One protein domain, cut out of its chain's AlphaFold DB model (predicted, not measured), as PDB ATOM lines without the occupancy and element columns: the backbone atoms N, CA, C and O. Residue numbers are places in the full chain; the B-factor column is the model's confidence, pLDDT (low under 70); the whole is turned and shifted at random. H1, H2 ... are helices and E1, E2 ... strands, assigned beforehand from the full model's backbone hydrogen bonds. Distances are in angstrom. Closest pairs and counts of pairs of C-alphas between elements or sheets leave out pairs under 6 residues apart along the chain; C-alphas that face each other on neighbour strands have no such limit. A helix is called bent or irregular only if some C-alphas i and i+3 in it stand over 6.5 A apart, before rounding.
ATOM      1  N   ILE A 754      22.369   2.660 -50.633       54.38
ATOM      2  CA  ILE A 754      23.678   3.032 -50.081       54.38
ATOM      3  C   ILE A 754      24.758   2.304 -50.888       54.38
ATOM      4  O   ILE A 754      24.742   1.072 -50.963       54.38
ATOM      5  N   HIS A 755      25.689   3.033 -51.506       58.56
ATOM      6  CA  HIS A 755      26.761   2.389 -52.257       58.56
ATOM      7  C   HIS A 755      27.679   1.681 -51.250       58.56
ATOM      8  O   HIS A 755      28.028   2.256 -50.221       58.56
ATOM      9  N   ILE A 756      28.047   0.423 -51.519       60.47
ATOM     10  CA  ILE A 756      28.704  -0.485 -50.548       60.47
ATOM     11  C   ILE A 756      29.909   0.183 -49.852       60.47
ATOM     12  O   ILE A 756      30.138   0.007 -48.656       60.47
ATOM     13  N   TRP A 757      30.632   1.012 -50.604       61.97
ATOM     14  CA  TRP A 757      31.834   1.736 -50.201       61.97
ATOM     15  C   TRP A 757      31.596   2.922 -49.248       61.97
ATOM     16  O   TRP A 757      32.493   3.263 -48.481       61.97
ATOM     17  N   ASP A 758      30.412   3.545 -49.246       68.06
ATOM     18  CA  ASP A 758      30.121   4.705 -48.383       68.06
ATOM     19  C   ASP A 758      30.188   4.317 -46.895       68.06
ATOM     20  O   ASP A 758      30.702   5.066 -46.063       68.06
ATOM     21  N   ARG A 759      29.774   3.082 -46.573       68.88
ATOM     22  CA  ARG A 759      29.740   2.506 -45.214       68.88
ATOM     23  C   ARG A 759      31.118   2.363 -44.550       68.88
ATOM     24  O   ARG A 759      31.180   2.211 -43.329       68.88
ATOM     25  N   VAL A 760      32.198   2.368 -45.339       69.50
ATOM     26  CA  VAL A 760      33.598   2.238 -44.879       69.50
ATOM     27  C   VAL A 760      34.403   3.539 -45.004       69.50
ATOM     28  O   VAL A 760      35.565   3.572 -44.597       69.50
ATOM     29  N   GLN A 761      33.803   4.627 -45.503       67.62
ATOM     30  CA  GLN A 761      34.462   5.936 -45.539       67.62
ATOM     31  C   GLN A 761      34.694   6.495 -44.118       67.62
ATOM     32  O   GLN A 761      33.851   6.310 -43.231       67.62
ATOM     33  N   PRO A 762      35.781   7.260 -43.885       64.31
ATOM     34  CA  PRO A 762      36.096   7.825 -42.568       64.31
ATOM     35  C   PRO A 762      34.983   8.677 -41.936       64.31
ATOM     36  O   PRO A 762      34.869   8.704 -40.713       64.31
ATOM     37  N   SER A 763      34.158   9.350 -42.745       64.06
ATOM     38  CA  SER A 763      33.055  10.216 -42.297       64.06
ATOM     39  C   SER A 763      31.859   9.464 -41.711       64.06
ATOM     40  O   SER A 763      31.179  10.007 -40.845       64.06
ATOM     41  N   PHE A 764      31.603   8.231 -42.156       67.94
ATOM     42  CA  PHE A 764      30.457   7.421 -41.717       67.94
ATOM     43  C   PHE A 764      30.840   6.346 -40.690       67.94
ATOM     44  O   PHE A 764      29.969   5.733 -40.079       67.94
ATOM     45  N   TRP A 765      32.139   6.141 -40.454       75.62
ATOM     46  CA  TRP A 765      32.659   5.063 -39.612       75.62
ATOM     47  C   TRP A 765      32.127   5.068 -38.170       75.62
ATOM     48  O   TRP A 765      31.527   4.093 -37.719       75.62
ATOM     49  N   TYR A 766      32.361   6.161 -37.438       76.81
ATOM     50  CA  TYR A 766      32.056   6.244 -36.005       76.81
ATOM     51  C   TYR A 766      30.553   6.351 -35.682       76.81
ATOM     52  O   TYR A 766      30.131   5.669 -34.744       76.81
ATOM     53  N   PRO A 767      29.725   7.116 -36.433       75.94
ATOM     54  CA  PRO A 767      28.274   7.125 -36.228       75.94
ATOM     55  C   PRO A 767      27.667   5.728 -36.388       75.94
ATOM     56  O   PRO A 767      27.044   5.222 -35.459       75.94
ATOM     57  N   MET A 768      27.966   5.039 -37.495       73.75
ATOM     58  CA  MET A 768      27.415   3.705 -37.763       73.75
ATOM     59  C   MET A 768      27.911   2.648 -36.768       73.75
ATOM     60  O   MET A 768      27.133   1.798 -36.350       73.75
ATOM     61  N   ALA A 769      29.170   2.719 -36.317       76.69
ATOM     62  CA  ALA A 769      29.659   1.839 -35.254       76.69
ATOM     63  C   ALA A 769      28.920   2.063 -33.918       76.69
ATOM     64  O   ALA A 769      28.631   1.096 -33.213       76.69
ATOM     65  N   SER A 770      28.577   3.314 -33.592       79.38
ATOM     66  CA  SER A 770      27.831   3.664 -32.372       79.38
ATOM     67  C   SER A 770      26.359   3.241 -32.467       79.38
ATOM     68  O   SER A 770      25.813   2.680 -31.516       79.38
ATOM     69  N   LEU A 771      25.733   3.437 -33.632       79.25
ATOM     70  CA  LEU A 771      24.383   2.965 -33.942       79.25
ATOM     71  C   LEU A 771      24.287   1.440 -33.804       79.25
ATOM     72  O   LEU A 771      23.437   0.932 -33.072       79.25
ATOM     73  N   GLU A 772      25.198   0.705 -34.445       80.25
ATOM     74  CA  GLU A 772      25.259  -0.756 -34.374       80.25
ATOM     75  C   GLU A 772      25.517  -1.265 -32.948       80.25
ATOM     76  O   GLU A 772      25.024  -2.332 -32.585       80.25
ATOM     77  N   GLN A 773      26.256  -0.534 -32.110       76.94
ATOM     78  CA  GLN A 773      26.404  -0.861 -30.685       76.94
ATOM     79  C   GLN A 773      25.117  -0.596 -29.889       76.94
ATOM     80  O   GLN A 773      24.724  -1.434 -29.082       76.94
ATOM     81  N   SER A 774      24.418   0.514 -30.150       76.94
ATOM     82  CA  SER A 774      23.162   0.880 -29.465       76.94
ATOM     83  C   SER A 774      21.997  -0.089 -29.715       76.94
ATOM     84  O   SER A 774      21.049  -0.131 -28.934       76.94
ATOM     85  N   LEU A 775      22.078  -0.873 -30.794       71.12
ATOM     86  CA  LEU A 775      21.079  -1.867 -31.186       71.12
ATOM     87  C   LEU A 775      21.355  -3.268 -30.611       71.12
ATOM     88  O   LEU A 775      20.521  -4.151 -30.795       71.12
ATOM     89  N   MET A 776      22.501  -3.493 -29.954       66.25
ATOM     90  CA  MET A 776      22.871  -4.802 -29.399       66.25
ATOM     91  C   MET A 776      21.929  -5.271 -28.288       66.25
ATOM     92  O   MET A 776      21.402  -4.479 -27.511       66.25
ATOM     93  N   ASP A 777      21.797  -6.593 -28.160       56.31
ATOM     94  CA  ASP A 777      21.118  -7.198 -27.016       56.31
ATOM     95  C   ASP A 777      21.949  -7.042 -25.726       56.31
ATOM     96  O   ASP A 777      23.171  -7.243 -25.713       56.31
ATOM     97  N   VAL A 778      21.280  -6.688 -24.629       51.09
ATOM     98  CA  VAL A 778      21.904  -6.266 -23.364       51.09
ATOM     99  C   VAL A 778      22.661  -7.423 -22.704       51.09
ATOM    100  O   VAL A 778      23.745  -7.217 -22.157       51.09
ATOM    101  N   GLU A 779      22.148  -8.652 -22.824       43.97
ATOM    102  CA  GLU A 779      22.807  -9.863 -22.309       43.97
ATOM    103  C   GLU A 779      24.160 -10.124 -23.003       43.97
ATOM    104  O   GLU A 779      25.120 -10.566 -22.369       43.97
ATOM    105  N   VAL A 780      24.281  -9.785 -24.294       47.75
ATOM    106  CA  VAL A 780      25.535  -9.925 -25.061       47.75
ATOM    107  C   VAL A 780      26.511  -8.789 -24.744       47.75
ATOM    108  O   VAL A 780      27.725  -9.004 -24.723       47.75
ATOM    109  N   MET A 781      25.996  -7.589 -24.465       45.72
ATOM    110  CA  MET A 781      26.799  -6.427 -24.078       45.72
ATOM    111  C   MET A 781      27.481  -6.651 -22.718       45.72
ATOM    112  O   MET A 781      28.699  -6.482 -22.599       45.72
ATOM    113  N   ALA A 782      26.728  -7.132 -21.721       42.03
ATOM    114  CA  ALA A 782      27.249  -7.473 -20.395       42.03
ATOM    115  C   ALA A 782      28.416  -8.474 -20.467       42.03
ATOM    116  O   ALA A 782      29.448  -8.283 -19.825       42.03
ATOM    117  N   HIS A 783      28.306  -9.494 -21.323       42.53
ATOM    118  CA  HIS A 783      29.294 -10.570 -21.421       42.53
ATOM    119  C   HIS A 783      30.632 -10.173 -22.087       42.53
ATOM    120  O   HIS A 783      31.541 -11.005 -22.169       42.53
ATOM    121  N   ARG A 784      30.772  -8.925 -22.571       45.84
ATOM    122  CA  ARG A 784      32.009  -8.400 -23.189       45.84
ATOM    123  C   ARG A 784      32.567  -7.131 -22.542       45.84
ATOM    124  O   ARG A 784      33.779  -6.947 -22.581       45.84
ATOM    125  N   VAL A 785      31.744  -6.291 -21.908       43.59
ATOM    126  CA  VAL A 785      32.226  -5.079 -21.204       43.59
ATOM    127  C   VAL A 785      33.145  -5.421 -20.016       43.59
ATOM    128  O   VAL A 785      34.037  -4.647 -19.687       43.59
ATOM    129  N   VAL A 786      33.000  -6.616 -19.433       38.28
ATOM    130  CA  VAL A 786      33.810  -7.115 -18.301       38.28
ATOM    131  C   VAL A 786      35.278  -7.424 -18.676       38.28
ATOM    132  O   VAL A 786      36.095  -7.654 -17.790       38.28
ATOM    133  N   THR A 873      49.419   5.925 -34.096       75.81
ATOM    134  CA  THR A 873      48.706   4.797 -34.700       75.81
ATOM    135  C   THR A 873      47.417   4.603 -33.917       75.81
ATOM    136  O   THR A 873      47.457   4.430 -32.699       75.81
ATOM    137  N   SER A 874      46.282   4.650 -34.600       74.62
ATOM    138  CA  SER A 874      44.948   4.466 -34.038       74.62
ATOM    139  C   SER A 874      44.348   3.182 -34.593       74.62
ATOM    140  O   SER A 874      44.379   2.957 -35.803       74.62
ATOM    141  N   TYR A 875      43.792   2.345 -33.721       80.19
ATOM    142  CA  TYR A 875      43.035   1.156 -34.098       80.19
ATOM    143  C   TYR A 875      41.701   1.154 -33.355       80.19
ATOM    144  O   TYR A 875      41.652   1.413 -32.155       80.19
ATOM    145  N   SER A 876      40.616   0.861 -34.068       74.81
ATOM    146  CA  SER A 876      39.284   0.679 -33.488       74.81
ATOM    147  C   SER A 876      38.642  -0.589 -34.033       74.81
ATOM    148  O   SER A 876      38.676  -0.838 -35.240       74.81
ATOM    149  N   TYR A 877      38.044  -1.364 -33.131       81.88
ATOM    150  CA  TYR A 877      37.272  -2.560 -33.434       81.88
ATOM    151  C   TYR A 877      35.913  -2.472 -32.735       81.88
ATOM    152  O   TYR A 877      35.851  -2.177 -31.543       81.88
ATOM    153  N   SER A 878      34.833  -2.748 -33.461       78.38
ATOM    154  CA  SER A 878      33.523  -3.043 -32.882       78.38
ATOM    155  C   SER A 878      32.932  -4.308 -33.502       78.38
ATOM    156  O   SER A 878      33.229  -4.672 -34.643       78.38
ATOM    157  N   TYR A 879      32.100  -4.997 -32.724       82.75
ATOM    158  CA  TYR A 879      31.338  -6.161 -33.156       82.75
ATOM    159  C   TYR A 879      29.976  -6.139 -32.468       82.75
ATOM    160  O   TYR A 879      29.923  -6.156 -31.236       82.75
ATOM    161  N   SER A 880      28.909  -6.156 -33.259       81.06
ATOM    162  CA  SER A 880      27.526  -6.137 -32.783       81.06
ATOM    163  C   SER A 880      26.728  -7.283 -33.393       81.06
ATOM    164  O   SER A 880      26.924  -7.650 -34.550       81.06
ATOM    165  N   THR A 881      25.789  -7.836 -32.624       83.62
ATOM    166  CA  THR A 881      24.874  -8.894 -33.081       83.62
ATOM    167  C   THR A 881      23.466  -8.653 -32.580       83.62
ATOM    168  O   THR A 881      23.285  -8.286 -31.419       83.62
ATOM    169  N   VAL A 882      22.486  -8.923 -33.441       81.50
ATOM    170  CA  VAL A 882      21.050  -8.765 -33.181       81.50
ATOM    171  C   VAL A 882      20.293  -9.959 -33.765       81.50
ATOM    172  O   VAL A 882      20.691 -10.527 -34.785       81.50
ATOM    173  N   LEU A 883      19.189 -10.335 -33.120       80.75
ATOM    174  CA  LEU A 883      18.194 -11.261 -33.665       80.75
ATOM    175  C   LEU A 883      17.048 -10.442 -34.279       80.75
ATOM    176  O   LEU A 883      16.497  -9.577 -33.596       80.75
ATOM    177  N   ASP A 884      16.665 -10.683 -35.539       76.38
ATOM    178  CA  ASP A 884      15.438 -10.057 -36.070       76.38
ATOM    179  C   ASP A 884      14.185 -10.807 -35.583       76.38
ATOM    180  O   ASP A 884      14.245 -11.907 -35.031       76.38
ATOM    181  N   LYS A 885      13.014 -10.225 -35.842       73.12
ATOM    182  CA  LYS A 885      11.676 -10.726 -35.477       73.12
ATOM    183  C   LYS A 885      11.354 -12.126 -36.019       73.12
ATOM    184  O   LYS A 885      10.383 -12.739 -35.581       73.12
ATOM    185  N   GLU A 886      12.147 -12.610 -36.969       72.31
ATOM    186  CA  GLU A 886      12.038 -13.926 -37.604       72.31
ATOM    187  C   GLU A 886      12.962 -14.983 -36.958       72.31
ATOM    188  O   GLU A 886      12.824 -16.170 -37.238       72.31
ATOM    189  N   GLY A 887      13.858 -14.576 -36.047       70.88
ATOM    190  CA  GLY A 887      14.809 -15.445 -35.337       70.88
ATOM    191  C   GLY A 887      16.199 -15.549 -35.977       70.88
ATOM    192  O   GLY A 887      17.101 -16.118 -35.363       70.88
ATOM    193  N   HIS A 888      16.378 -14.980 -37.171       77.81
ATOM    194  CA  HIS A 888      17.646 -14.899 -37.903       77.81
ATOM    195  C   HIS A 888      18.717 -14.142 -37.101       77.81
ATOM    196  O   HIS A 888      18.430 -13.083 -36.529       77.81
ATOM    197  N   ARG A 889      19.952 -14.663 -37.064       78.62
ATOM    198  CA  ARG A 889      21.095 -14.030 -36.389       78.62
ATOM    199  C   ARG A 889      21.862 -13.164 -37.376       78.62
ATOM    200  O   ARG A 889      22.436 -13.657 -38.347       78.62
ATOM    201  N   ILE A 890      21.925 -11.875 -37.067       86.50
ATOM    202  CA  ILE A 890      22.614 -10.873 -37.875       86.50
ATOM    203  C   ILE A 890      23.805 -10.334 -37.081       86.50
ATOM    204  O   ILE A 890      23.686 -10.044 -35.888       86.50
ATOM    205  N   GLY A 891      24.952 -10.210 -37.740       83.88
ATOM    206  CA  GLY A 891      26.198  -9.708 -37.170       83.88
ATOM    207  C   GLY A 891      26.817  -8.597 -38.012       83.88
ATOM    208  O   GLY A 891      26.663  -8.554 -39.231       83.88
ATOM    209  N   THR A 892      27.544  -7.702 -37.356       87.19
ATOM    210  CA  THR A 892      28.352  -6.649 -37.978       87.19
ATOM    211  C   THR A 892      29.664  -6.504 -37.212       87.19
ATOM    212  O   THR A 892      29.702  -6.625 -35.989       87.19
ATOM    213  N   SER A 893      30.754  -6.313 -37.946       84.75
ATOM    214  CA  SER A 893      32.133  -6.317 -37.466       84.75
ATOM    215  C   SER A 893      32.891  -5.214 -38.201       84.75
ATOM    216  O   SER A 893      33.002  -5.243 -39.427       84.75
ATOM    217  N   ARG A 894      33.383  -4.211 -37.472       86.00
ATOM    218  CA  ARG A 894      34.029  -3.016 -38.033       86.00
ATOM    219  C   ARG A 894      35.436  -2.869 -37.459       86.00
ATOM    220  O   ARG A 894      35.588  -2.680 -36.258       86.00
ATOM    221  N   ARG A 895      36.472  -2.941 -38.304       84.88
ATOM    222  CA  ARG A 895      37.899  -2.754 -37.953       84.88
ATOM    223  C   ARG A 895      38.501  -1.584 -38.735       84.88
ATOM    224  O   ARG A 895      38.429  -1.592 -39.959       84.88
ATOM    225  N   ARG A 896      39.122  -0.603 -38.072       84.94
ATOM    226  CA  ARG A 896      39.810   0.537 -38.720       84.94
ATOM    227  C   ARG A 896      41.160   0.802 -38.070       84.94
ATOM    228  O   ARG A 896      41.216   0.992 -36.860       84.94
ATOM    229  N   TYR A 897      42.201   0.867 -38.893       83.56
ATOM    230  CA  TYR A 897      43.548   1.337 -38.568       83.56
ATOM    231  C   TYR A 897      43.810   2.671 -39.287       83.56
ATOM    232  O   TYR A 897      43.404   2.823 -40.439       83.56
ATOM    233  N   GLU A 898      44.487   3.612 -38.629       84.06
ATOM    234  CA  GLU A 898      44.952   4.891 -39.190       84.06
ATOM    235  C   GLU A 898      46.274   5.308 -38.532       84.06
ATOM    236  O   GLU A 898      46.411   5.178 -37.315       84.06
ATOM    237  N   ASP A 899      47.229   5.850 -39.291       80.31
ATOM    238  CA  ASP A 899      48.505   6.321 -38.740       80.31
ATOM    239  C   ASP A 899      48.969   7.703 -39.226       80.31
ATOM    240  O   ASP A 899      48.366   8.364 -40.075       80.31
ATOM    241  N   SER A 900      50.082   8.156 -38.647       76.12
ATOM    242  CA  SER A 900      50.685   9.464 -38.901       76.12
ATOM    243  C   SER A 900      51.251   9.700 -40.309       76.12
ATOM    244  O   SER A 900      51.518  10.863 -40.616       76.12
ATOM    245  N   THR A 901      51.427   8.685 -41.171       75.88
ATOM    246  CA  THR A 901      51.719   8.937 -42.604       75.88
ATOM    247  C   THR A 901      50.432   9.151 -43.409       75.88
ATOM    248  O   THR A 901      50.453   9.692 -44.516       75.88
ATOM    249  N   GLY A 902      49.283   8.816 -42.816       72.56
ATOM    250  CA  GLY A 902      47.972   8.844 -43.449       72.56
ATOM    251  C   GLY A 902      47.572   7.503 -44.053       72.56
ATOM    252  O   GLY A 902      46.532   7.455 -44.724       72.56
ATOM    253  N   CYS A 903      48.347   6.439 -43.804       80.56
ATOM    254  CA  CYS A 903      47.929   5.087 -44.134       80.56
ATOM    255  C   CYS A 903      46.686   4.742 -43.309       80.56
ATOM    256  O   CYS A 903      46.599   5.051 -42.118       80.56
ATOM    257  N   LEU A 904      45.682   4.164 -43.963       83.06
ATOM    258  CA  LEU A 904      44.387   3.881 -43.361       83.06
ATOM    259  C   LEU A 904      43.803   2.616 -43.995       83.06
ATOM    260  O   LEU A 904      43.681   2.526 -45.215       83.06
ATOM    261  N   LYS A 905      43.415   1.646 -43.166       85.06
ATOM    262  CA  LYS A 905      42.723   0.423 -43.595       85.06
ATOM    263  C   LYS A 905      41.447   0.266 -42.777       85.06
ATOM    264  O   LYS A 905      41.518   0.170 -41.555       85.06
ATOM    265  N   ALA A 906      40.296   0.257 -43.440       85.00
ATOM    266  CA  ALA A 906      38.978   0.065 -42.838       85.00
ATOM    267  C   ALA A 906      38.324  -1.204 -43.401       85.00
ATOM    268  O   ALA A 906      38.513  -1.535 -44.567       85.00
ATOM    269  N   LEU A 907      37.578  -1.935 -42.577       85.62
ATOM    270  CA  LEU A 907      36.957  -3.217 -42.916       85.62
ATOM    271  C   LEU A 907      35.600  -3.319 -42.222       85.62
ATOM    272  O   LEU A 907      35.542  -3.304 -40.995       85.62
ATOM    273  N   HIS A 908      34.527  -3.465 -42.999       87.75
ATOM    274  CA  HIS A 908      33.179  -3.778 -42.517       87.75
ATOM    275  C   HIS A 908      32.776  -5.165 -43.013       87.75
ATOM    276  O   HIS A 908      32.591  -5.381 -44.210       87.75
ATOM    277  N   GLU A 909      32.663  -6.112 -42.091       87.94
ATOM    278  CA  GLU A 909      32.168  -7.463 -42.330       87.94
ATOM    279  C   GLU A 909      30.764  -7.589 -41.736       87.94
ATOM    280  O   GLU A 909      30.547  -7.330 -40.554       87.94
ATOM    281  N   ARG A 910      29.807  -7.973 -42.578       88.44
ATOM    282  CA  ARG A 910      28.395  -8.159 -42.240       88.44
ATOM    283  C   ARG A 910      28.006  -9.615 -42.424       88.44
ATOM    284  O   ARG A 910      28.420 -10.239 -43.400       88.44
ATOM    285  N   GLU A 911      27.197 -10.137 -41.512       87.31
ATOM    286  CA  GLU A 911      26.768 -11.534 -41.482       87.31
ATOM    287  C   GLU A 911      25.245 -11.644 -41.320       87.31
ATOM    288  O   GLU A 911      24.662 -10.960 -40.482       87.31
ATOM    289  N   ILE A 912      24.605 -12.514 -42.105       86.19
ATOM    290  CA  ILE A 912      23.193 -12.910 -41.957       86.19
ATOM    291  C   ILE A 912      23.147 -14.438 -42.046       86.19
ATOM    292  O   ILE A 912      23.412 -14.988 -43.115       86.19
ATOM    293  N   ASP A 913      22.864 -15.125 -40.936       78.62
ATOM    294  CA  ASP A 913      22.774 -16.596 -40.852       78.62
ATOM    295  C   ASP A 913      23.917 -17.348 -41.582       78.62
ATOM    296  O   ASP A 913      23.696 -18.284 -42.353       78.62
ATOM    297  N   GLY A 914      25.166 -16.916 -41.367       74.06
ATOM    298  CA  GLY A 914      26.368 -17.515 -41.965       74.06
ATOM    299  C   GLY A 914      26.713 -17.048 -43.389       74.06
ATOM    300  O   GLY A 914      27.806 -17.341 -43.880       74.06
ATOM    301  N   LYS A 915      25.841 -16.283 -44.060       84.12
ATOM    302  CA  LYS A 915      26.192 -15.525 -45.275       84.12
ATOM    303  C   LYS A 915      27.045 -14.329 -44.862       84.12
ATOM    304  O   LYS A 915      26.642 -13.620 -43.945       84.12
ATOM    305  N   LYS A 916      28.170 -14.063 -45.534       85.38
ATOM    306  CA  LYS A 916      29.101 -12.983 -45.164       85.38
ATOM    307  C   LYS A 916      29.436 -12.056 -46.330       85.38
ATOM    308  O   LYS A 916      29.750 -12.521 -47.425       85.38
ATOM    309  N   LEU A 917      29.448 -10.751 -46.057       85.81
ATOM    310  CA  LEU A 917      29.885  -9.693 -46.970       85.81
ATOM    311  C   LEU A 917      30.943  -8.819 -46.278       85.81
ATOM    312  O   LEU A 917      30.646  -8.124 -45.308       85.81
ATOM    313  N   LYS A 918      32.180  -8.857 -46.778       86.12
ATOM    314  CA  LYS A 918      33.370  -8.183 -46.237       86.12
ATOM    315  C   LYS A 918      33.802  -7.078 -47.201       86.12
ATOM    316  O   LYS A 918      34.269  -7.356 -48.302       86.12
ATOM    317  N   THR A 919      33.622  -5.827 -46.791       86.00
ATOM    318  CA  THR A 919      34.009  -4.616 -47.533       86.00
ATOM    319  C   THR A 919      35.274  -4.046 -46.904       86.00
ATOM    320  O   THR A 919      35.293  -3.822 -45.697       86.00
ATOM    321  N   VAL A 920      36.327  -3.806 -47.684       84.12
ATOM    322  CA  VAL A 920      37.619  -3.290 -47.209       84.12
ATOM    323  C   VAL A 920      37.985  -2.035 -47.994       84.12
ATOM    324  O   VAL A 920      37.993  -2.070 -49.219       84.12
ATOM    325  N   TRP A 921      38.328  -0.945 -47.311       84.69
ATOM    326  CA  TRP A 921      38.909   0.265 -47.899       84.69
ATOM    327  C   TRP A 921      40.364   0.407 -47.447       84.69
ATOM    328  O   TRP A 921      40.671   0.193 -46.270       84.69
ATOM    329  N   LYS A 922      41.268   0.742 -48.370       83.06
ATOM    330  CA  LYS A 922      42.709   0.896 -48.125       83.06
ATOM    331  C   LYS A 922      43.193   2.203 -48.747       83.06
ATOM    332  O   LYS A 922      42.952   2.440 -49.927       83.06
ATOM    333  N   ARG A 923      43.939   3.000 -47.986       83.62
ATOM    334  CA  ARG A 923      44.671   4.182 -48.455       83.62
ATOM    335  C   ARG A 923      46.104   4.129 -47.937       83.62
ATOM    336  O   ARG A 923      46.327   3.832 -46.764       83.62
ATOM    337  N   SER A 924      47.061   4.433 -48.802       76.19
ATOM    338  CA  SER A 924      48.501   4.341 -48.534       76.19
ATOM    339  C   SER A 924      49.043   5.597 -47.847       76.19
ATOM    340  O   SER A 924      49.755   5.506 -46.853       76.19
ATOM    341  N   ASP A 925      48.643   6.769 -48.342       72.75
ATOM    342  CA  ASP A 925      49.123   8.090 -47.923       72.75
ATOM    343  C   ASP A 925      47.978   9.111 -47.920       72.75
ATOM    344  O   ASP A 925      46.959   8.932 -48.582       72.75
ATOM    345  N   THR A 926      48.175  10.266 -47.279       69.38
ATOM    346  CA  THR A 926      47.228  11.409 -47.339       69.38
ATOM    347  C   THR A 926      46.896  11.945 -48.746       69.38
ATOM    348  O   THR A 926      45.976  12.752 -48.870       69.38
ATOM    349  N   LYS A 927      47.630  11.533 -49.791       69.19
ATOM    350  CA  LYS A 927      47.432  11.934 -51.201       69.19
ATOM    351  C   LYS A 927      46.842  10.832 -52.089       69.19
ATOM    352  O   LYS A 927      46.628  11.067 -53.272       69.19
ATOM    353  N   ASP A 928      46.655   9.637 -51.542       74.50
ATOM    354  CA  ASP A 928      46.028   8.507 -52.222       74.50
ATOM    355  C   ASP A 928      44.500   8.643 -52.086       74.50
ATOM    356  O   ASP A 928      43.994   8.932 -50.999       74.50
ATOM    357  N   GLU A 929      43.760   8.481 -53.184       65.31
ATOM    358  CA  GLU A 929      42.289   8.555 -53.186       65.31
ATOM    359  C   GLU A 929      41.660   7.348 -52.458       65.31
ATOM    360  O   GLU A 929      40.553   7.443 -51.923       65.31
ATOM    361  N   GLY A 930      42.416   6.249 -52.344       71.94
ATOM    362  CA  GLY A 930      42.045   5.027 -51.647       71.94
ATOM    363  C   GLY A 930      41.312   4.025 -52.541       71.94
ATOM    364  O   GLY A 930      40.375   4.361 -53.262       71.94
ATOM    365  N   ASN A 931      41.721   2.761 -52.460       75.62
ATOM    366  CA  ASN A 931      41.091   1.647 -53.164       75.62
ATOM    367  C   ASN A 931      40.085   0.916 -52.260       75.62
ATOM    368  O   ASN A 931      40.233   0.900 -51.035       75.62
ATOM    369  N   CYS A 932      39.091   0.258 -52.858       73.75
ATOM    370  CA  CYS A 932      38.087  -0.504 -52.126       73.75
ATOM    371  C   CYS A 932      37.838  -1.893 -52.739       73.75
ATOM    372  O   CYS A 932      37.672  -2.050 -53.946       73.75
ATOM    373  N   GLU A 933      37.800  -2.913 -51.884       76.94
ATOM    374  CA  GLU A 933      37.664  -4.332 -52.215       76.94
ATOM    375  C   GLU A 933      36.393  -4.882 -51.537       76.94
ATOM    376  O   GLU A 933      36.185  -4.656 -50.346       76.94
ATOM    377  N   THR A 934      35.527  -5.596 -52.266       78.69
ATOM    378  CA  THR A 934      34.329  -6.251 -51.699       78.69
ATOM    379  C   THR A 934      34.392  -7.753 -51.948       78.69
ATOM    380  O   THR A 934      34.574  -8.189 -53.083       78.69
ATOM    381  N   ILE A 935      34.216  -8.543 -50.889       79.38
ATOM    382  CA  ILE A 935      34.280 -10.008 -50.895       79.38
ATOM    383  C   ILE A 935      32.966 -10.547 -50.318       79.38
ATOM    384  O   ILE A 935      32.637 -10.273 -49.166       79.38
ATOM    385  N   CYS A 936      32.214 -11.319 -51.104       77.38
ATOM    386  CA  CYS A 936      30.954 -11.943 -50.687       77.38
ATOM    387  C   CYS A 936      31.094 -13.472 -50.670       77.38
ATOM    388  O   CYS A 936      31.726 -14.030 -51.567       77.38
ATOM    389  N   THR A 937      30.494 -14.157 -49.691       71.12
ATOM    390  CA  THR A 937      30.446 -15.633 -49.654       71.12
ATOM    391  C   THR A 937      29.230 -16.231 -50.372       71.12
ATOM    392  O   THR A 937      29.110 -17.454 -50.452       71.12
ATOM    393  N   THR A 938      28.335 -15.398 -50.915       60.78
ATOM    394  CA  THR A 938      27.119 -15.804 -51.643       60.78
ATOM    395  C   THR A 938      27.078 -15.266 -53.083       60.78
ATOM    396  O   THR A 938      27.971 -14.541 -53.520       60.78
ATOM    397  N   SER A 939      26.052 -15.668 -53.845       57.69
ATOM    398  CA  SER A 939      25.930 -15.514 -55.307       57.69
ATOM    399  C   SER A 939      26.096 -14.095 -55.852       57.69
ATOM    400  O   SER A 939      26.606 -13.937 -56.961       57.69
ATOM    401  N   SER A 940      25.694 -13.067 -55.103       75.62
ATOM    402  CA  SER A 940      25.980 -11.674 -55.444       75.62
ATOM    403  C   SER A 940      25.966 -10.771 -54.208       75.62
ATOM    404  O   SER A 940      25.277 -11.039 -53.222       75.62
ATOM    405  N   ALA A 941      26.707  -9.662 -54.271       75.06
ATOM    406  CA  ALA A 941      26.651  -8.628 -53.237       75.06
ATOM    407  C   ALA A 941      25.300  -7.884 -53.242       75.06
ATOM    408  O   ALA A 941      24.786  -7.536 -52.184       75.06
ATOM    409  N   GLU A 942      24.682  -7.685 -54.412       76.75
ATOM    410  CA  GLU A 942      23.399  -6.981 -54.519       76.75
ATOM    411  C   GLU A 942      22.217  -7.735 -53.898       76.75
ATOM    412  O   GLU A 942      21.270  -7.103 -53.430       76.75
ATOM    413  N   GLU A 943      22.221  -9.070 -53.931       77.62
ATOM    414  CA  GLU A 943      21.221  -9.883 -53.228       77.62
ATOM    415  C   GLU A 943      21.404  -9.752 -51.711       77.62
ATOM    416  O   GLU A 943      20.427  -9.513 -51.001       77.62
ATOM    417  N   PHE A 944      22.653  -9.798 -51.228       83.12
ATOM    418  CA  PHE A 944      22.962  -9.600 -49.810       83.12
ATOM    419  C   PHE A 944      22.581  -8.195 -49.320       83.12
ATOM    420  O   PHE A 944      22.022  -8.075 -48.239       83.12
ATOM    421  N   GLU A 945      22.808  -7.126 -50.093       81.31
ATOM    422  CA  GLU A 945      22.383  -5.767 -49.700       81.31
ATOM    423  C   GLU A 945      20.852  -5.636 -49.597       81.31
ATOM    424  O   GLU A 945      20.345  -4.977 -48.688       81.31
ATOM    425  N   LYS A 946      20.094  -6.300 -50.483       81.50
ATOM    426  CA  LYS A 946      18.619  -6.346 -50.418       81.50
ATOM    427  C   LYS A 946      18.133  -7.123 -49.190       81.50
ATOM    428  O   LYS A 946      17.118  -6.759 -48.603       81.50
ATOM    429  N   GLU A 947      18.856  -8.161 -48.781       81.88
ATOM    430  CA  GLU A 947      18.598  -8.898 -47.540       81.88
ATOM    431  C   GLU A 947      18.967  -8.047 -46.307       81.88
ATOM    432  O   GLU A 947      18.150  -7.874 -45.402       81.88
ATOM    433  N   TRP A 948      20.136  -7.397 -46.325       83.56
ATOM    434  CA  TRP A 948      20.642  -6.542 -45.250       83.56
ATOM    435  C   TRP A 948      19.748  -5.331 -44.968       83.56
ATOM    436  O   TRP A 948      19.461  -5.057 -43.805       83.56
ATOM    437  N   LEU A 949      19.245  -4.636 -45.995       83.44
ATOM    438  CA  LEU A 949      18.316  -3.503 -45.835       83.44
ATOM    439  C   LEU A 949      17.013  -3.877 -45.110       83.44
ATOM    440  O   LEU A 949      16.354  -3.004 -44.548       83.44
ATOM    441  N   ASN A 950      16.643  -5.161 -45.090       81.25
ATOM    442  CA  ASN A 950      15.487  -5.638 -44.340       81.25
ATOM    443  C   ASN A 950      15.807  -5.990 -42.876       81.25
ATOM    444  O   ASN A 950      14.862  -6.193 -42.124       81.25
ATOM    445  N   THR A 951      17.073  -6.008 -42.442       84.62
ATOM    446  CA  THR A 951      17.492  -6.296 -41.050       84.62
ATOM    447  C   THR A 951      17.294  -5.099 -40.100       84.62
ATOM    448  O   THR A 951      17.115  -3.970 -40.559       84.62
ATOM    449  N   PRO A 952      17.371  -5.268 -38.760       82.06
ATOM    450  CA  PRO A 952      17.322  -4.148 -37.819       82.06
ATOM    451  C   PRO A 952      18.461  -3.141 -38.019       82.06
ATOM    452  O   PRO A 952      18.192  -1.944 -37.975       82.06
ATOM    453  N   PHE A 953      19.685  -3.608 -38.300       82.69
ATOM    454  CA  PHE A 953      20.821  -2.731 -38.600       82.69
ATOM    455  C   PHE A 953      20.608  -1.965 -39.910       82.69
ATOM    456  O   PHE A 953      20.647  -0.741 -39.906       82.69
ATOM    457  N   GLY A 954      20.298  -2.661 -41.010       81.56
ATOM    458  CA  GLY A 954      20.141  -2.026 -42.323       81.56
ATOM    459  C   GLY A 954      19.003  -1.003 -42.389       81.56
ATOM    460  O   GLY A 954      19.151   0.018 -43.055       81.56
ATOM    461  N   ARG A 955      17.902  -1.225 -41.653       80.25
ATOM    462  CA  ARG A 955      16.818  -0.235 -41.498       80.25
ATOM    463  C   ARG A 955      17.262   1.003 -40.708       80.25
ATOM    464  O   ARG A 955      16.816   2.102 -41.016       80.25
ATOM    465  N   ALA A 956      18.120   0.834 -39.703       78.94
ATOM    466  CA  ALA A 956      18.615   1.939 -38.888       78.94
ATOM    467  C   ALA A 956      19.690   2.765 -39.621       78.94
ATOM    468  O   ALA A 956      19.637   3.992 -39.574       78.94
ATOM    469  N   GLU A 957      20.606   2.114 -40.352       74.94
ATOM    470  CA  GLU A 957      21.569   2.785 -41.243       74.94
ATOM    471  C   GLU A 957      20.837   3.639 -42.304       74.94
ATOM    472  O   GLU A 957      21.184   4.800 -42.506       74.94
ATOM    473  N   ASP A 958      19.786   3.094 -42.935       75.75
ATOM    474  CA  ASP A 958      18.924   3.786 -43.912       75.75
ATOM    475  C   ASP A 958      18.222   5.018 -43.304       75.75
ATOM    476  O   ASP A 958      18.186   6.086 -43.923       75.75
ATOM    477  N   GLU A 959      17.719   4.917 -42.069       74.88
ATOM    478  CA  GLU A 959      17.047   6.023 -41.380       74.88
ATOM    479  C   GLU A 959      18.024   7.131 -40.931       74.88
ATOM    480  O   GLU A 959      17.739   8.318 -41.117       74.88
ATOM    481  N   GLU A 960      19.184   6.784 -40.363       74.50
ATOM    482  CA  GLU A 960      20.186   7.774 -39.940       74.50
ATOM    483  C   GLU A 960      20.854   8.454 -41.145       74.50
ATOM    484  O   GLU A 960      20.983   9.682 -41.161       74.50
ATOM    485  N   GLN A 961      21.195   7.702 -42.199       65.50
ATOM    486  CA  GLN A 961      21.762   8.284 -43.417       65.50
ATOM    487  C   GLN A 961      20.761   9.202 -44.134       65.50
ATOM    488  O   GLN A 961      21.173  10.235 -44.669       65.50
ATOM    489  N   THR A 962      19.458   8.892 -44.102       68.81
ATOM    490  CA  THR A 962      18.414   9.794 -44.623       68.81
ATOM    491  C   THR A 962      18.427  11.131 -43.875       68.81
ATOM    492  O   THR A 962      18.560  12.177 -44.507       68.81
ATOM    493  N   LYS A 963      18.411  11.113 -42.533       72.31
ATOM    494  CA  LYS A 963      18.477  12.333 -41.701       72.31
ATOM    495  C   LYS A 963      19.759  13.137 -41.942       72.31
ATOM    496  O   LYS A 963      19.705  14.362 -42.042       72.31
ATOM    497  N   TRP A 964      20.904  12.463 -42.069       65.00
ATOM    498  CA  TRP A 964      22.186  13.114 -42.354       65.00
ATOM    499  C   TRP A 964      22.204  13.779 -43.736       65.00
ATOM    500  O   TRP A 964      22.702  14.896 -43.875       65.00
ATOM    501  N   MET A 965      21.631  13.129 -44.753       58.00
ATOM    502  CA  MET A 965      21.490  13.707 -46.093       58.00
ATOM    503  C   MET A 965      20.534  14.903 -46.101       58.00
ATOM    504  O   MET A 965      20.888  15.935 -46.664       58.00
ATOM    505  N   GLU A 966      19.382  14.815 -45.430       69.81
ATOM    506  CA  GLU A 966      18.447  15.939 -45.278       69.81
ATOM    507  C   GLU A 966      19.078  17.130 -44.547       69.81
ATOM    508  O   GLU A 966      18.875  18.276 -44.939       69.81
ATOM    509  N   GLU A 967      19.859  16.896 -43.488       71.12
ATOM    510  CA  GLU A 967      20.554  17.976 -42.786       71.12
ATOM    511  C   GLU A 967      21.707  18.558 -43.616       71.12
ATOM    512  O   GLU A 967      21.918  19.772 -43.619       71.12
ATOM    513  N   ARG A 968      22.432  17.728 -44.373       67.06
ATOM    514  CA  ARG A 968      23.454  18.198 -45.316       67.06
ATOM    515  C   ARG A 968      22.843  19.046 -46.433       67.06
ATOM    516  O   ARG A 968      23.401  20.093 -46.748       67.06
ATOM    517  N   GLU A 969      21.721  18.627 -47.014       65.12
ATOM    518  CA  GLU A 969      20.998  19.419 -48.014       65.12
ATOM    519  C   GLU A 969      20.452  20.711 -47.388       65.12
ATOM    520  O   GLU A 969      20.675  21.784 -47.945       65.12
ATOM    521  N   ARG A 970      19.871  20.662 -46.182       71.50
ATOM    522  CA  ARG A 970      19.444  21.855 -45.429       71.50
ATOM    523  C   ARG A 970      20.573  22.872 -45.255       71.50
ATOM    524  O   ARG A 970      20.386  24.027 -45.618       71.50
ATOM    525  N   ARG A 971      21.757  22.437 -44.811       72.06
ATOM    526  CA  ARG A 971      22.946  23.301 -44.669       72.06
ATOM    527  C   ARG A 971      23.417  23.901 -46.002       72.06
ATOM    528  O   ARG A 971      23.976  24.992 -46.004       72.06
ATOM    529  N   VAL A 972      23.196  23.224 -47.135       70.81
ATOM    530  CA  VAL A 972      23.464  23.783 -48.476       70.81
ATOM    531  C   VAL A 972      22.437  24.861 -48.834       70.81
ATOM    532  O   VAL A 972      22.832  25.944 -49.252       70.81
ATOM    533  N   TYR A 973      21.142  24.613 -48.620       69.19
ATOM    534  CA  TYR A 973      20.094  25.622 -48.831       69.19
ATOM    535  C   TYR A 973      20.312  26.857 -47.938       69.19
ATOM    536  O   TYR A 973      20.281  27.980 -48.438       69.19
ATOM    537  N   GLU A 974      20.633  26.660 -46.656       71.88
ATOM    538  CA  GLU A 974      20.996  27.723 -45.708       71.88
ATOM    539  C   GLU A 974      22.218  28.529 -46.182       71.88
ATOM    540  O   GLU A 974      22.189  29.758 -46.150       71.88
ATOM    541  N   ALA A 975      23.268  27.866 -46.688       68.00
ATOM    542  CA  ALA A 975      24.467  28.530 -47.210       68.00
ATOM    543  C   ALA A 975      24.205  29.383 -48.469       68.00
ATOM    544  O   ALA A 975      24.865  30.404 -48.654       68.00
ATOM    545  N   PHE A 976      23.225  29.006 -49.298       61.81
ATOM    546  CA  PHE A 976      22.745  29.808 -50.433       61.81
ATOM    547  C   PHE A 976      21.620  30.801 -50.058       61.81
ATOM    548  O   PHE A 976      21.081  31.475 -50.935       61.81
ATOM    549  N   GLY A 977      21.247  30.914 -48.775       64.12
ATOM    550  CA  GLY A 977      20.187  31.817 -48.307       64.12
ATOM    551  C   GLY A 977      18.771  31.423 -48.753       64.12
ATOM    552  O   GLY A 977      17.887  32.275 -48.830       64.12
ATOM    553  N   MET A 978      18.554  30.147 -49.078       68.88
ATOM    554  CA  MET A 978      17.299  29.604 -49.601       68.88
ATOM    555  C   MET A 978      16.496  28.878 -48.513       68.88
ATOM    556  O   MET A 978      17.046  28.194 -47.654       68.88
ATOM    557  N   GLU A 979      15.167  28.971 -48.578       61.09
ATOM    558  CA  GLU A 979      14.266  28.259 -47.665       61.09
ATOM    559  C   GLU A 979      14.307  26.741 -47.935       61.09
ATOM    560  O   GLU A 979      13.807  26.265 -48.958       61.09
ATOM    561  N   TYR A 980      14.886  25.963 -47.015       64.81
ATOM    562  CA  TYR A 980      14.857  24.502 -47.102       64.81
ATOM    563  C   TYR A 980      13.452  23.968 -46.802       64.81
ATOM    564  O   TYR A 980      13.008  23.941 -45.652       64.81
ATOM    565  N   LYS A 981      12.774  23.470 -47.837       64.25
ATOM    566  CA  LYS A 981      11.561  22.661 -47.691       64.25
ATOM    567  C   LYS A 981      11.918  21.190 -47.821       64.25
ATOM    568  O   LYS A 981      12.273  20.728 -48.909       64.25
ATOM    569  N   ALA A 982      11.802  20.457 -46.715       56.03
ATOM    570  CA  ALA A 982      11.817  19.000 -46.744       56.03
ATOM    571  C   ALA A 982      10.777  18.497 -47.760       56.03
ATOM    572  O   ALA A 982       9.718  19.109 -47.924       56.03
TER     573      ALA A 982
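This is residues 754 to 786 and 873 to 982 of the 1023 residues of an uncharacterized protein of Phytophthora kernoviae (UniProt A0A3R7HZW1). What shape is this? One antiparallel sheet, E1 to E5 in order, has H1 and H3 over one face; long H4 starts at the sheet's end and sticks out as the other arm of a V, with H1 in its mouth and H2 beyond the E1 edge. How much is printed? The printed part has 143 residues, mixed helices and strands, ordered H1 H2 E1 E2 E3 E4 E5 H3 H4. It is only just compact, close to loose, with a radius of gyration of the C-alphas of 17.0 A and spans of 49 by 41 by 38 A.

Where are the strands? E1 is residues 873 to 883, 34.5 A, from C-alpha 873 at (48.706, 4.797, -34.700); E2 is 889 to 899, 34.2 A; E3 904 to 912, E4 915 to 923 and E5 931 to 936. Where are the helices? H4, residues 952 to 975, 34.7 A, ends at (24.467, 28.530, -47.210); H1 is 762 to 774, irregular with C-alphas 763 and 766 at 7.5 A, H2 778 to 785 and H3 941 to 948.

What joins the strands? The meander, each strand the antiparallel neighbour of the one before, has within hydrogen-bond range N 874 and O 898, 2.8 A; N 893 and O 909, 2.8 A; N 908 and O 919, 2.8 A; N 920 and O 933, 2.8 A. Where do the helices lie? H1 and H3 are on the same face, each at a height over the sheet of 9.1 A. H4 with 952 to 953, and H2, only just, with 780 to 781, only graze it. Do helices meet? H1 residues 768 to 772 touch H4 residues 953 to 957, closest C-alphas Glu 772 and Phe 953, 6.4 A, at a steep tilt of 45 degrees, opposite ways. Are the helix backbones complete? Every O i to N i+4 pair is within hydrogen-bond range in H3 and H4, 7 of 9 in H1 and 2 of 4 in H2.

Is anything missing? Residues 787 to 872 are not printed, and C-alphas 786 and 873 are 25.2 A apart. Is confidence low? The mean pLDDT of the printed part is 73.6, with 43 residues under 70, among them 754 to 764, 776 to 786 and 975 to 982.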